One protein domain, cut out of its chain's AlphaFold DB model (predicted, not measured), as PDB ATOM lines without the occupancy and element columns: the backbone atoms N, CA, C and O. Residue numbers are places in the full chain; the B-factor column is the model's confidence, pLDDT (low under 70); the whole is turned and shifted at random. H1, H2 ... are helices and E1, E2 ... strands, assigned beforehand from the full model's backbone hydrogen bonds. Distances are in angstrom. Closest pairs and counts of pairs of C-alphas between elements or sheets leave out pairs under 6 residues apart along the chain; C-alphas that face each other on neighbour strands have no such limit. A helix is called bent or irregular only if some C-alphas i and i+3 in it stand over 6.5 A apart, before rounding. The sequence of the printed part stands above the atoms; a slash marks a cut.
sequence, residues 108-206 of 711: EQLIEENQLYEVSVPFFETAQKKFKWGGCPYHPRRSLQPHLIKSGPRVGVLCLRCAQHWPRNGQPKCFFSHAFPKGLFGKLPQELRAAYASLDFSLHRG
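What this domain is: This is residues 108 to 206 of the 711 residues of the protein "Hypothetical protein" of Symbiodinium sp. CCMP2456 (UniProt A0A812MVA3). A small, three-stranded antiparallel sheet, E1, E2 and E3, lies in the middle, and the four short helices H1, H2, H3 and H4 are strung in a loose arc along one side of it. The long loop of residues 163 to 176 reaches away on the side opposite this arc, and the long loop of residues 120 to 138 leads from H1 back to E1. The printed part has 99 residues, with four named helices and three named strands in the order H1, E1, E2, E3, H2, H3, H4, of mixed class. The sheet's order is E1, E2, E3. The whole is compact, with a radius of gyration of the C-alphas of 14.2 A, and only just flat, spanning 38 by 35 by 20 A.

How they stand to each other: H1, residues 108 to 119, is not on the sheet. E1, residues 139 to 148, is an edge strand and bends by 66 degrees at residue 142. It forms a hairpin with the inner strand E2, residues 158 to 162, antiparallel at 156 degrees, with N 145 and O 161 at 2.7 A and N 147 and O 159 at 2.8 A, within hydrogen-bond range. E2 forms another hairpin with the edge strand E3, residues 177 to 179, antiparallel at 147 degrees, with N 160 and O 178 at 2.8 A. These three strands are a meander, each the antiparallel neighbour of the one before. H2, residues 182 to 187, is irregular, with C-alphas 183 and 186 7.3 A apart, and is not on the sheet. H1, with residues 116 to 119 alone, only just touches H2, with 3 pairs of C-alphas within 8 A; the closest C-alphas, of Val 119 and Gly 183, are 6.4 A apart. H3, residues 190 to 197, only grazes the sheet with residues 192 to 196; the closest C-alphas of E1 and H3, Leu 148 and Tyr 196, are 7.0 A apart. H4, residues 199 to 206, is close to H3 but not clearly touching, at a steep tilt of 52 degrees; their closest C-alphas, of Tyr 196 and Ser 202, are 7.2 A apart. Every O i to N i+4 pair is within hydrogen-bond range in H1, H3 and H4; in H2 it is 0 of 2, with 2 of 3 O i to N i+3 pairs.

Where its parts are: H1 begins at C-alpha 108, (51.381, 20.787, 29.473), and is 16.7 A long. E1 begins at C-alpha 139, (76.608, 3.875, 28.061), and is 21.5 A long; E2 is 13.6 A. H4 ends at C-alpha 206, (73.743, 15.991, 59.634).

The domain as a whole: The C-alphas farthest apart, of Glu 108 and Gly 152, are 41.1 A apart. The printed part has no cut. The links H1 to E1 and E2 to E3 are long. The mean pLDDT of the printed part is 89.5; residues 109, 113 to 114, 116 to 117 and 206 are under 70.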
ATOM      1  N   GLU A 108      50.833  20.865  28.115       71.81
ATOM      2  CA  GLU A 108      51.381  20.787  29.473       71.81
ATOM      3  C   GLU A 108      52.472  19.718  29.573       71.81
ATOM      4  O   GLU A 108      53.537  19.997  30.117       71.81
ATOM      5  N   GLN A 109      52.272  18.554  28.951       67.88
ATOM      6  CA  GLN A 109      53.264  17.481  28.916       67.88
ATOM      7  C   GLN A 109      54.539  17.881  28.152       67.88
ATOM      8  O   GLN A 109      55.639  17.611  28.626       67.88
ATOM      9  N   LEU A 110      54.425  18.591  27.023       70.12
ATOM     10  CA  LEU A 110      55.583  19.100  26.271       70.12
ATOM     11  C   LEU A 110      56.328  20.229  27.005       70.12
ATOM     12  O   LEU A 110      57.556  20.316  26.932       70.12
ATOM     13  N   ILE A 111      55.608  21.095  27.726       71.19
ATOM     14  CA  ILE A 111      56.214  22.127  28.583       71.19
ATOM     15  C   ILE A 111      56.954  21.466  29.751       71.19
ATOM     16  O   ILE A 111      58.076  21.858  30.074       71.19
ATOM     17  N   GLU A 112      56.357  20.439  30.355       70.19
ATOM     18  CA  GLU A 112      56.964  19.666  31.435       70.19
ATOM     19  C   GLU A 112      58.205  18.894  30.957       70.19
ATOM     20  O   GLU A 112      59.218  18.865  31.660       70.19
ATOM     21  N   GLU A 113      58.178  18.337  29.742       67.44
ATOM     22  CA  GLU A 113      59.344  17.719  29.102       67.44
ATOM     23  C   GLU A 113      60.469  18.732  28.866       67.44
ATOM     24  O   GLU A 113      61.605  18.470  29.260       67.44
ATOM     25  N   ASN A 114      60.176  19.916  28.318       69.19
ATOM     26  CA  ASN A 114      61.183  20.962  28.104       69.19
ATOM     27  C   ASN A 114      61.814  21.459  29.417       69.19
ATOM     28  O   ASN A 114      63.035  21.606  29.492       69.19
ATOM     29  N   GLN A 115      61.024  21.631  30.480       70.06
ATOM     30  CA  GLN A 115      61.545  21.991  31.806       70.06
ATOM     31  C   GLN A 115      62.390  20.870  32.430       70.06
ATOM     32  O   GLN A 115      63.356  21.138  33.147       70.06
ATOM     33  N   LEU A 116      62.068  19.601  32.160       62.19
ATOM     34  CA  LEU A 116      62.877  18.467  32.608       62.19
ATOM     35  C   LEU A 116      64.271  18.484  31.971       62.19
ATOM     36  O   LEU A 116      65.245  18.218  32.677       62.19
ATOM     37  N   TYR A 117      64.394  18.849  30.690       66.44
ATOM     38  CA  TYR A 117      65.693  18.942  30.016       66.44
ATOM     39  C   TYR A 117      66.616  19.986  30.661       66.44
ATOM     40  O   TYR A 117      67.799  19.703  30.835       66.44
ATOM     41  N   GLU A 118      66.083  21.126  31.108       71.00
ATOM     42  CA  GLU A 118      66.871  22.200  31.738       71.00
ATOM     43  C   GLU A 118      67.401  21.846  33.139       71.00
ATOM     44  O   GLU A 118      68.431  22.366  33.571       71.00
ATOM     45  N   VAL A 119      66.715  20.951  33.863       71.44
ATOM     46  CA  VAL A 119      67.032  20.607  35.266       71.44
ATOM     47  C   VAL A 119      67.650  19.201  35.401       71.44
ATOM     48  O   VAL A 119      68.128  18.813  36.474       71.44
ATOM     49  N   SER A 120      67.650  18.421  34.318       73.44
ATOM     50  CA  SER A 120      68.238  17.079  34.248       73.44
ATOM     51  C   SER A 120      69.762  17.086  34.095       73.44
ATOM     52  O   SER A 120      70.394  18.094  33.787       73.44
ATOM     53  N   VAL A 121      70.382  15.936  34.371       81.06
ATOM     54  CA  VAL A 121      71.812  15.720  34.096       81.06
ATOM     55  C   VAL A 121      72.020  15.713  32.577       81.06
ATOM     56  O   VAL A 121      71.154  15.175  31.884       81.06
ATOM     57  N   PRO A 122      73.147  16.238  32.054       85.19
ATOM     58  CA  PRO A 122      73.407  16.261  30.621       85.19
ATOM     59  C   PRO A 122      73.168  14.912  29.937       85.19
ATOM     60  O   PRO A 122      73.523  13.847  30.452       85.19
ATOM     61  N   PHE A 123      72.577  14.980  28.751       90.12
ATOM     62  CA  PHE A 123      72.520  13.864  27.820       90.12
ATOM     63  C   PHE A 123      73.797  13.895  26.990       90.12
ATOM     64  O   PHE A 123      74.102  14.907  26.364       90.12
ATOM     65  N   PHE A 124      74.546  12.799  27.008       92.00
ATOM     66  CA  PHE A 124      75.790  12.678  26.250       92.00
ATOM     67  C   PHE A 124      75.527  12.154  24.837       92.00
ATOM     68  O   PHE A 124      76.306  12.413  23.933       92.00
ATOM     69  N   GLU A 125      74.405  11.453  24.652       94.25
ATOM     70  CA  GLU A 125      74.024  10.804  23.399       94.25
ATOM     71  C   GLU A 125      72.542  11.032  23.080       94.25
ATOM     72  O   GLU A 125      71.690  11.045  23.975       94.25
ATOM     73  N   THR A 126      72.192  11.137  21.794       92.81
ATOM     74  CA  THR A 126      70.807  11.394  21.346       92.81
ATOM     75  C   THR A 126      69.831  10.318  21.831       92.81
ATOM     76  O   THR A 126      68.718  10.628  22.254       92.81
ATOM     77  N   ALA A 127      70.270   9.056  21.864       94.00
ATOM     78  CA  ALA A 127      69.470   7.927  22.342       94.00
ATOM     79  C   ALA A 127      69.104   8.015  23.837       94.00
ATOM     80  O   ALA A 127      68.232   7.271  24.295       94.00
ATOM     81  N   GLN A 128      69.755   8.902  24.598       95.00
ATOM     82  CA  GLN A 128      69.508   9.092  26.023       95.00
ATOM     83  C   GLN A 128      68.408  10.111  26.307       95.00
ATOM     84  O   GLN A 128      67.879  10.082  27.414       95.00
ATOM     85  N   LYS A 129      68.031  10.967  25.344       91.56
ATOM     86  CA  LYS A 129      67.035  12.042  25.544       91.56
ATOM     87  C   LYS A 129      65.694  11.524  26.079       91.56
ATOM     88  O   LYS A 129      65.063  12.169  26.897       91.56
ATOM     89  N   LYS A 130      65.327  10.287  25.729       92.56
ATOM     90  CA  LYS A 130      64.137   9.595  26.252       92.56
ATOM     91  C   LYS A 130      64.171   9.272  27.755       92.56
ATOM     92  O   LYS A 130      63.199   8.744  28.290       92.56
ATOM     93  N   PHE A 131      65.293   9.482  28.446       93.25
ATOM     94  CA  PHE A 131      65.448   9.127  29.854       93.25
ATOM     95  C   PHE A 131      65.220  10.322  30.778       93.25
ATOM     96  O   PHE A 131      65.983  11.279  30.789       93.25
ATOM     97  N   LYS A 132      64.243  10.185  31.676       91.00
ATOM     98  CA  LYS A 132      63.838  11.206  32.657       91.00
ATOM     99  C   LYS A 132      64.972  11.810  33.505       91.00
ATOM    100  O   LYS A 132      64.870  12.950  33.940       91.00
ATOM    101  N   TRP A 133      66.023  11.045  33.801       94.12
ATOM    102  CA  TRP A 133      67.061  11.423  34.776       94.12
ATOM    103  C   TRP A 133      68.425  11.746  34.149       94.12
ATOM    104  O   TRP A 133      69.418  11.837  34.874       94.12
ATOM    105  N   GLY A 134      68.494  11.886  32.824       95.19
ATOM    106  CA  GLY A 134      69.755  12.025  32.096       95.19
ATOM    107  C   GLY A 134      70.399  10.684  31.726       95.19
ATOM    108  O   GLY A 134      69.916   9.596  32.076       95.19
ATOM    109  N   GLY A 135      71.505  10.768  30.989       95.50
ATOM    110  CA  GLY A 135      72.229   9.619  30.447       95.50
ATOM    111  C   GLY A 135      73.570   9.345  31.126       95.50
ATOM    112  O   GLY A 135      74.160  10.213  31.766       95.50
ATOM    113  N   CYS A 136      74.070   8.112  31.006       96.62
ATOM    114  CA  CYS A 136      75.424   7.770  31.448       96.62
ATOM    115  C   CYS A 136      76.435   8.048  30.320       96.62
ATOM    116  O   CYS A 136      76.249   7.511  29.229       96.62
ATOM    117  N   PRO A 137      77.539   8.781  30.556       96.31
ATOM    118  CA  PRO A 137      78.505   9.108  29.499       96.31
ATOM    119  C   PRO A 137      79.196   7.875  28.904       96.31
ATOM    120  O   PRO A 137      79.637   7.905  27.767       96.31
ATOM    121  N   TYR A 138      79.257   6.771  29.654       96.50
ATOM    122  CA  TYR A 138      79.894   5.528  29.210       96.50
ATOM    123  C   TYR A 138      78.930   4.547  28.529       96.50
ATOM    124  O   TYR A 138      79.360   3.516  28.027       96.50
ATOM    125  N   HIS A 139      77.618   4.810  28.558       96.44
ATOM    126  CA  HIS A 139      76.608   3.875  28.061       96.44
ATOM    127  C   HIS A 139      75.531   4.615  27.251       96.44
ATOM    128  O   HIS A 139      74.521   5.048  27.823       96.44
ATOM    129  N   PRO A 140      75.675   4.693  25.913       95.25
ATOM    130  CA  PRO A 140      74.806   5.484  25.029       95.25
ATOM    131  C   PRO A 140      73.311   5.170  25.131       95.25
ATOM    132  O   PRO A 140      72.463   5.996  24.823       95.25
ATOM    133  N   ARG A 141      72.961   3.964  25.585       96.19
ATOM    134  CA  ARG A 141      71.573   3.490  25.694       96.19
ATOM    135  C   ARG A 141      71.104   3.285  27.137       96.19
ATOM    136  O   ARG A 141      70.115   2.589  27.354       96.19
ATOM    137  N   ARG A 142      71.811   3.821  28.138       95.50
ATOM    138  CA  ARG A 142      71.453   3.639  29.556       95.50
ATOM    139  C   ARG A 142      71.171   4.969  30.244       95.50
ATOM    140  O   ARG A 142      71.876   5.957  30.049       95.50
ATOM    141  N   SER A 143      70.147   4.944  31.088       96.12
ATOM    142  CA  SER A 143      69.750   6.047  31.951       96.12
ATOM    143  C   SER A 143      70.560   6.084  33.238       96.12
ATOM    144  O   SER A 143      71.106   5.071  33.697       96.12
ATOM    145  N   LEU A 144      70.579   7.258  33.857       96.94
ATOM    146  CA  LEU A 144      70.843   7.365  35.281       96.94
ATOM    147  C   LEU A 144      69.571   7.048  36.078       96.94
ATOM    148  O   LEU A 144      68.455   7.267  35.613       96.94
ATOM    149  N   GLN A 145      69.733   6.510  37.280       96.62
ATOM    150  CA  GLN A 145      68.651   6.143  38.188       96.62
ATOM    151  C   GLN A 145      68.907   6.750  39.571       96.62
ATOM    152  O   GLN A 145      70.054   6.744  40.033       96.62
ATOM    153  N   PRO A 146      67.873   7.288  40.243       97.50
ATOM    154  CA  PRO A 146      68.010   7.826  41.587       97.50
ATOM    155  C   PRO A 146      68.306   6.717  42.587       97.50
ATOM    156  O   PRO A 146      67.653   5.677  42.613       97.50
ATOM    157  N   HIS A 147      69.289   6.961  43.444       96.94
ATOM    158  CA  HIS A 147      69.702   6.024  44.466       96.94
ATOM    159  C   HIS A 147      70.027   6.738  45.778       96.94
ATOM    160  O   HIS A 147      70.810   7.693  45.822       96.94
ATOM    161  N   LEU A 148      69.426   6.235  46.856       97.19
ATOM    162  CA  LEU A 148      69.732   6.618  48.225       97.19
ATOM    163  C   LEU A 148      70.770   5.650  48.789       97.19
ATOM    164  O   LEU A 148      70.505   4.454  48.906       97.19
ATOM    165  N   ILE A 149      71.946   6.161  49.144       96.19
ATOM    166  CA  ILE A 149      73.024   5.332  49.686       96.19
ATOM    167  C   ILE A 149      72.615   4.835  51.079       96.19
ATOM    168  O   ILE A 149      72.429   5.634  51.998       96.19
ATOM    169  N   LYS A 150      72.478   3.513  51.228       95.06
ATOM    170  CA  LYS A 150      72.002   2.873  52.466       95.06
ATOM    171  C   LYS A 150      73.112   2.514  53.459       95.06
ATOM    172  O   LYS A 150      72.822   2.343  54.635       95.06
ATOM    173  N   SER A 151      74.364   2.419  53.010       93.31
ATOM    174  CA  SER A 151      75.501   1.987  53.834       93.31
ATOM    175  C   SER A 151      76.786   2.769  53.532       93.31
ATOM    176  O   SER A 151      76.911   3.460  52.515       93.31
ATOM    177  N   GLY A 152      77.744   2.705  54.460       91.19
ATOM    178  CA  GLY A 152      79.070   3.304  54.307       91.19
ATOM    179  C   GLY A 152      79.156   4.812  54.598       91.19
ATOM    180  O   GLY A 152      78.312   5.402  55.272       91.19
ATOM    181  N   PRO A 153      80.212   5.489  54.121       88.19
ATOM    182  CA  PRO A 153      80.503   6.862  54.522       88.19
ATOM    183  C   PRO A 153      79.556   7.924  53.938       88.19
ATOM    184  O   PRO A 153      79.598   9.085  54.345       88.19
ATOM    185  N   ARG A 154      78.712   7.552  52.973       91.06
ATOM    186  CA  ARG A 154      77.770   8.460  52.304       91.06
ATOM    187  C   ARG A 154      76.309   8.084  52.576       91.06
ATOM    188  O   ARG A 154      75.448   8.449  51.782       91.06
ATOM    189  N   VAL A 155      76.031   7.364  53.669       94.88
ATOM    190  CA  VAL A 155      74.665   7.001  54.090       94.88
ATOM    191  C   VAL A 155      73.749   8.222  54.084       94.88
ATOM    192  O   VAL A 155      74.105   9.287  54.587       94.88
ATOM    193  N   GLY A 156      72.566   8.064  53.494       94.69
ATOM    194  CA  GLY A 156      71.540   9.102  53.421       94.69
ATOM    195  C   GLY A 156      71.748  10.137  52.313       94.69
ATOM    196  O   GLY A 156      70.895  11.011  52.146       94.69
ATOM    197  N   VAL A 157      72.835  10.051  51.534       96.38
ATOM    198  CA  VAL A 157      73.061  10.902  50.356       96.38
ATOM    199  C   VAL A 157      72.277  10.361  49.162       96.38
ATOM    200  O   VAL A 157      72.386   9.185  48.810       96.38
ATOM    201  N   LEU A 158      71.516  11.247  48.517       97.56
ATOM    202  CA  LEU A 158      70.809  10.970  47.269       97.56
ATOM    203  C   LEU A 158      71.719  11.292  46.073       97.56
ATOM    204  O   LEU A 158      72.288  12.381  45.988       97.56
ATOM    205  N   CYS A 159      71.864  10.343  45.154       97.12
ATOM    206  CA  CYS A 159      72.669  10.484  43.941       97.12
ATOM    207  C   CYS A 159      71.976   9.823  42.746       97.12
ATOM    208  O   CYS A 159      71.017   9.076  42.911       97.12
ATOM    209  N   LEU A 160      72.463  10.105  41.546       97.25
ATOM    210  CA  LEU A 160      72.084   9.428  40.313       97.25
ATOM    211  C   LEU A 160      73.202   8.450  39.936       97.25
ATOM    212  O   LEU A 160      74.372   8.824  39.974       97.25
ATOM    213  N   ARG A 161      72.878   7.200  39.600       96.88
ATOM    214  CA  ARG A 161      73.856   6.179  39.175       96.88
ATOM    215  C   ARG A 161      73.427   5.519  37.879       96.88
ATOM    216  O   ARG A 161      72.237   5.432  37.606       96.88
ATOM    217  N   CYS A 162      74.383   5.045  37.086       97.06
ATOM    218  CA  CYS A 162      74.071   4.297  35.868       97.06
ATOM    219  C   CYS A 162      73.164   3.093  36.177       97.06
ATOM    220  O   CYS A 162      73.394   2.383  37.154       97.06
ATOM    221  N   ALA A 163      72.175   2.816  35.323       95.25
ATOM    222  CA  ALA A 163      71.309   1.640  35.458       95.25
ATOM    223  C   ALA A 163      72.080   0.297  35.475       95.25
ATOM    224  O   ALA A 163      71.579  -0.693  35.994       95.25
ATOM    225  N   GLN A 164      73.313   0.255  34.950       94.50
ATOM    226  CA  GLN A 164      74.209  -0.909  35.039       94.50
ATOM    227  C   GLN A 164      75.048  -0.979  36.329       94.50
ATOM    228  O   GLN A 164      75.902  -1.854  36.460       94.50
ATOM    229  N   HIS A 165      74.836  -0.083  37.291       92.81
ATOM    230  CA  HIS A 165      75.538  -0.149  38.571       92.81
ATOM    231  C   HIS A 165      75.091  -1.356  39.415       92.81
ATOM    232  O   HIS A 165      75.882  -1.867  40.187       92.81
ATOM    233  N   TRP A 166      73.870  -1.867  39.240       84.38
ATOM    234  CA  TRP A 166      73.429  -3.135  39.843       84.38
ATOM    235  C   TRP A 166      72.745  -3.989  38.779       84.38
ATOM    236  O   TRP A 166      71.517  -3.989  38.685       84.38
ATOM    237  N   PRO A 167      73.507  -4.678  37.915       80.00
ATOM    238  CA  PRO A 167      72.901  -5.645  37.016       80.00
ATOM    239  C   PRO A 167      72.312  -6.798  37.838       80.00
ATOM    240  O   PRO A 167      72.716  -7.037  38.976       80.00
ATOM    241  N   ARG A 168      71.391  -7.558  37.234       80.94
ATOM    242  CA  ARG A 168      70.754  -8.727  37.871       80.94
ATOM    243  C   ARG A 168      71.764  -9.748  38.427       80.94
ATOM    244  O   ARG A 168      71.448 -10.435  39.384       80.94
ATOM    245  N   ASN A 169      72.990  -9.771  37.899       85.25
ATOM    246  CA  ASN A 169      74.062 -10.690  38.297       85.25
ATOM    247  C   ASN A 169      74.896 -10.185  39.500       85.25
ATOM    248  O   ASN A 169      75.983 -10.693  39.752       85.25
ATOM    249  N   GLY A 170      74.451  -9.143  40.210       82.50
ATOM    250  CA  GLY A 170      75.018  -8.713  41.496       82.50
ATOM    251  C   GLY A 170      76.320  -7.898  41.449       82.50
ATOM    252  O   GLY A 170      76.584  -7.154  42.390       82.50
ATOM    253  N   GLN A 171      77.112  -7.960  40.371       85.44
ATOM    254  CA  GLN A 171      78.364  -7.194  40.259       85.44
ATOM    255  C   GLN A 171      78.195  -5.862  39.505       85.44
ATOM    256  O   GLN A 171      77.737  -5.872  38.362       85.44
ATOM    257  N   PRO A 172      78.594  -4.712  40.077       86.81
ATOM    258  CA  PRO A 172      78.485  -3.412  39.415       86.81
ATOM    259  C   PRO A 172      79.342  -3.338  38.145       86.81
ATOM    260  O   PRO A 172      80.564  -3.414  38.215       86.81
ATOM    261  N   LYS A 173      78.714  -3.119  36.979       91.81
ATOM    262  CA  LYS A 173      79.430  -2.953  35.695       91.81
ATOM    263  C   LYS A 173      79.814  -1.502  35.399       91.81
ATOM    264  O   LYS A 173      80.693  -1.245  34.588       91.81
ATOM    265  N   CYS A 174      79.166  -0.535  36.052       95.12
ATOM    266  CA  CYS A 174      79.440   0.884  35.846       95.12
ATOM    267  C   CYS A 174      79.375   1.673  37.155       95.12
ATOM    268  O   CYS A 174      78.324   1.757  37.789       95.12
ATOM    269  N   PHE A 175      80.477   2.326  37.525       95.12
ATOM    270  CA  PHE A 175      80.589   3.113  38.759       95.12
ATOM    271  C   PHE A 175      80.249   4.600  38.597       95.12
ATOM    272  O   PHE A 175      80.344   5.354  39.565       95.12
ATOM    273  N   PHE A 176      79.821   5.035  37.407       96.12
ATOM    274  CA  PHE A 176      79.467   6.434  37.182       96.12
ATOM    275  C   PHE A 176      78.326   6.873  38.105       96.12
ATOM    276  O   PHE A 176      77.270   6.231  38.179       96.12
ATOM    277  N   SER A 177      78.548   7.992  38.794       95.69
ATOM    278  CA  SER A 177      77.577   8.604  39.690       95.69
ATOM    279  C   SER A 177      77.583  10.118  39.528       95.69
ATOM    280  O   SER A 177      78.636  10.718  39.339       95.69
ATOM    281  N   HIS A 178      76.409  10.726  39.641       96.06
ATOM    282  CA  HIS A 178      76.209  12.165  39.572       96.06
ATOM    283  C   HIS A 178      75.436  12.639  40.807       96.06
ATOM    284  O   HIS A 178      74.638  11.896  41.388       96.06
ATOM    285  N   ALA A 179      75.667  13.877  41.249       95.38
ATOM    286  CA  ALA A 179      74.874  14.459  42.329       95.38
ATOM    287  C   ALA A 179      73.405  14.585  41.894       95.38
ATOM    288  O   ALA A 179      73.121  14.929  40.747       95.38
ATOM    289  N   PHE A 180      72.461  14.296  42.792       96.25
ATOM    290  CA  PHE A 180      71.045  14.410  42.452       96.25
ATOM    291  C   PHE A 180      70.639  15.898  42.342       96.25
ATOM    292  O   PHE A 180      70.833  16.640  43.313       96.25
ATOM    293  N   PRO A 181      70.081  16.360  41.207       93.00
ATOM    294  CA  PRO A 181      69.657  17.747  41.036       93.00
ATOM    295  C   PRO A 181      68.412  18.037  41.884       93.00
ATOM    296  O   PRO A 181      67.372  17.394  41.745       93.00
ATOM    297  N   LYS A 182      68.502  19.025  42.783       90.38
ATOM    298  CA  LYS A 182      67.441  19.316  43.770       90.38
ATOM    299  C   LYS A 182      66.091  19.656  43.137       90.38
ATOM    300  O   LYS A 182      65.067  19.291  43.706       90.38
ATOM    301  N   GLY A 183      66.083  20.300  41.968       89.62
ATOM    302  CA  GLY A 183      64.848  20.647  41.259       89.62
ATOM    303  C   GLY A 183      64.025  19.426  40.829       89.62
ATOM    304  O   GLY A 183      62.807  19.515  40.741       89.62
ATOM    305  N   LEU A 184      64.651  18.252  40.678       90.56
ATOM    306  CA  LEU A 184      63.945  17.015  40.339       90.56
ATOM    307  C   LEU A 184      63.459  16.223  41.562       90.56
ATOM    308  O   LEU A 184      62.920  15.126  41.410       90.56
ATOM    309  N   PHE A 185      63.622  16.743  42.785       94.44
ATOM    310  CA  PHE A 185      63.266  16.002  44.001       94.44
ATOM    311  C   PHE A 185      61.777  15.647  44.054       94.44
ATOM    312  O   PHE A 185      61.426  14.529  44.429       94.44
ATOM    313  N   GLY A 186      60.897  16.548  43.601       93.69
ATOM    314  CA  GLY A 186      59.453  16.294  43.529       93.69
ATOM    315  C   GLY A 186      59.068  15.148  42.586       93.69
ATOM    316  O   GLY A 186      58.000  14.568  42.739       93.69
ATOM    317  N   LYS A 187      59.953  14.779  41.650       92.94
ATOM    318  CA  LYS A 187      59.722  13.729  40.648       92.94
ATOM    319  C   LYS A 187      60.194  12.340  41.091       92.94
ATOM    320  O   LYS A 187      60.047  11.389  40.319       92.94
ATOM    321  N   LEU A 188      60.801  12.224  42.278       95.94
ATOM    322  CA  LEU A 188      61.256  10.953  42.844       95.94
ATOM    323  C   LEU A 188      60.071  10.049  43.222       95.94
ATOM    324  O   LEU A 188      59.058  10.558  43.721       95.94
ATOM    325  N   PRO A 189      60.223   8.715  43.098       95.81
ATOM    326  CA  PRO A 189      59.276   7.762  43.667       95.81
ATOM    327  C   PRO A 189      58.981   8.079  45.137       95.81
ATOM    328  O   PRO A 189      59.885   8.462  45.889       95.81
ATOM    329  N   GLN A 190      57.719   7.935  45.548       96.06
ATOM    330  CA  GLN A 190      57.277   8.263  46.908       96.06
ATOM    331  C   GLN A 190      58.086   7.510  47.970       96.06
ATOM    332  O   GLN A 190      58.492   8.115  48.956       96.06
ATOM    333  N   GLU A 191      58.418   6.244  47.720       96.69
ATOM    334  CA  GLU A 191      59.255   5.419  48.597       96.69
ATOM    335  C   GLU A 191      60.652   6.013  48.813       96.69
ATOM    336  O   GLU A 191      61.124   6.106  49.944       96.69
ATOM    337  N   LEU A 192      61.312   6.483  47.747       96.19
ATOM    338  CA  LEU A 192      62.629   7.117  47.852       96.19
ATOM    339  C   LEU A 192      62.553   8.480  48.545       96.19
ATOM    340  O   LEU A 192      63.480   8.831  49.274       96.19
ATOM    341  N   ARG A 193      61.462   9.237  48.355       97.12
ATOM    342  CA  ARG A 193      61.225  10.490  49.093       97.12
ATOM    343  C   ARG A 193      61.008  10.226  50.578       97.12
ATOM    344  O   ARG A 193      61.628  10.905  51.390       97.12
ATOM    345  N   ALA A 194      60.195   9.230  50.924       95.94
ATOM    346  CA  ALA A 194      59.933   8.821  52.300       95.94
ATOM    347  C   ALA A 194      61.206   8.300  52.980       95.94
ATOM    348  O   ALA A 194      61.548   8.750  54.070       95.94
ATOM    349  N   ALA A 195      61.973   7.442  52.300       95.94
ATOM    350  CA  ALA A 195      63.264   6.974  52.789       95.94
ATOM    351  C   ALA A 195      64.248   8.138  52.952       95.94
ATOM    352  O   ALA A 195      64.871   8.277  53.995       95.94
ATOM    353  N   TYR A 196      64.362   9.043  51.975       96.19
ATOM    354  CA  TYR A 196      65.222  10.216  52.126       96.19
ATOM    355  C   TYR A 196      64.782  11.092  53.306       96.19
ATOM    356  O   TYR A 196      65.640  11.575  54.043       96.19
ATOM    357  N   ALA A 197      63.480  11.282  53.515       93.94
ATOM    358  CA  ALA A 197      62.919  12.063  54.616       93.94
ATOM    359  C   ALA A 197      62.954  11.348  55.979       93.94
ATOM    360  O   ALA A 197      62.693  11.998  56.991       93.94
ATOM    361  N   SER A 198      63.290  10.053  56.027       95.88
ATOM    362  CA  SER A 198      63.307   9.295  57.276       95.88
ATOM    363  C   SER A 198      64.316   9.872  58.268       95.88
ATOM    364  O   SER A 198      65.364  10.420  57.894       95.88
ATOM    365  N   LEU A 199      63.992   9.743  59.557       84.31
ATOM    366  CA  LEU A 199      64.843  10.229  60.637       84.31
ATOM    367  C   LEU A 199      66.234   9.584  60.567       84.31
ATOM    368  O   LEU A 199      67.233  10.299  60.657       84.31
ATOM    369  N   ASP A 200      66.295   8.280  60.287       87.94
ATOM    370  CA  ASP A 200      67.539   7.516  60.165       87.94
ATOM    371  C   ASP A 200      68.489   8.150  59.148       87.94
ATOM    372  O   ASP A 200      69.614   8.529  59.483       87.94
ATOM    373  N   PHE A 201      68.040   8.355  57.907       91.25
ATOM    374  CA  PHE A 201      68.891   8.939  56.873       91.25
ATOM    375  C   PHE A 201      69.137  10.439  57.091       91.25
ATOM    376  O   PHE A 201      70.188  10.950  56.698       91.25
ATOM    377  N   SER A 202      68.223  11.149  57.760       85.62
ATOM    378  CA  SER A 202      68.398  12.564  58.099       85.62
ATOM    379  C   SER A 202      69.490  12.803  59.139       85.62
ATOM    380  O   SER A 202      70.296  13.722  58.970       85.62
ATOM    381  N   LEU A 203      69.570  11.960  60.171       82.44
ATOM    382  CA  LEU A 203      70.624  12.035  61.184       82.44
ATOM    383  C   LEU A 203      72.004  11.802  60.556       82.44
ATOM    384  O   LEU A 203      72.938  12.563  60.805       82.44
ATOM    385  N   HIS A 204      72.119  10.835  59.644       84.69
ATOM    386  CA  HIS A 204      73.381  10.532  58.963       84.69
ATOM    387  C   HIS A 204      73.876  11.664  58.049       84.69
ATOM    388  O   HIS A 204      75.087  11.893  57.961       84.69
ATOM    389  N   ARG A 205      72.967  12.424  57.418       87.62
ATOM    390  CA  ARG A 205      73.323  13.614  56.625       87.62
ATOM    391  C   ARG A 205      73.850  14.767  57.483       87.62
ATOM    392  O   ARG A 205      74.727  15.498  57.028       87.62
ATOM    393  N   GLY A 206      73.332  14.932  58.703       67.50
ATOM    394  CA  GLY A 206      73.743  15.991  59.634       67.50
ATOM    395  C   GLY A 206      75.084  15.722  60.323       67.50
ATOM    396  O   GLY A 206      75.842  16.653  60.587       67.50
TER     397      GLY A 206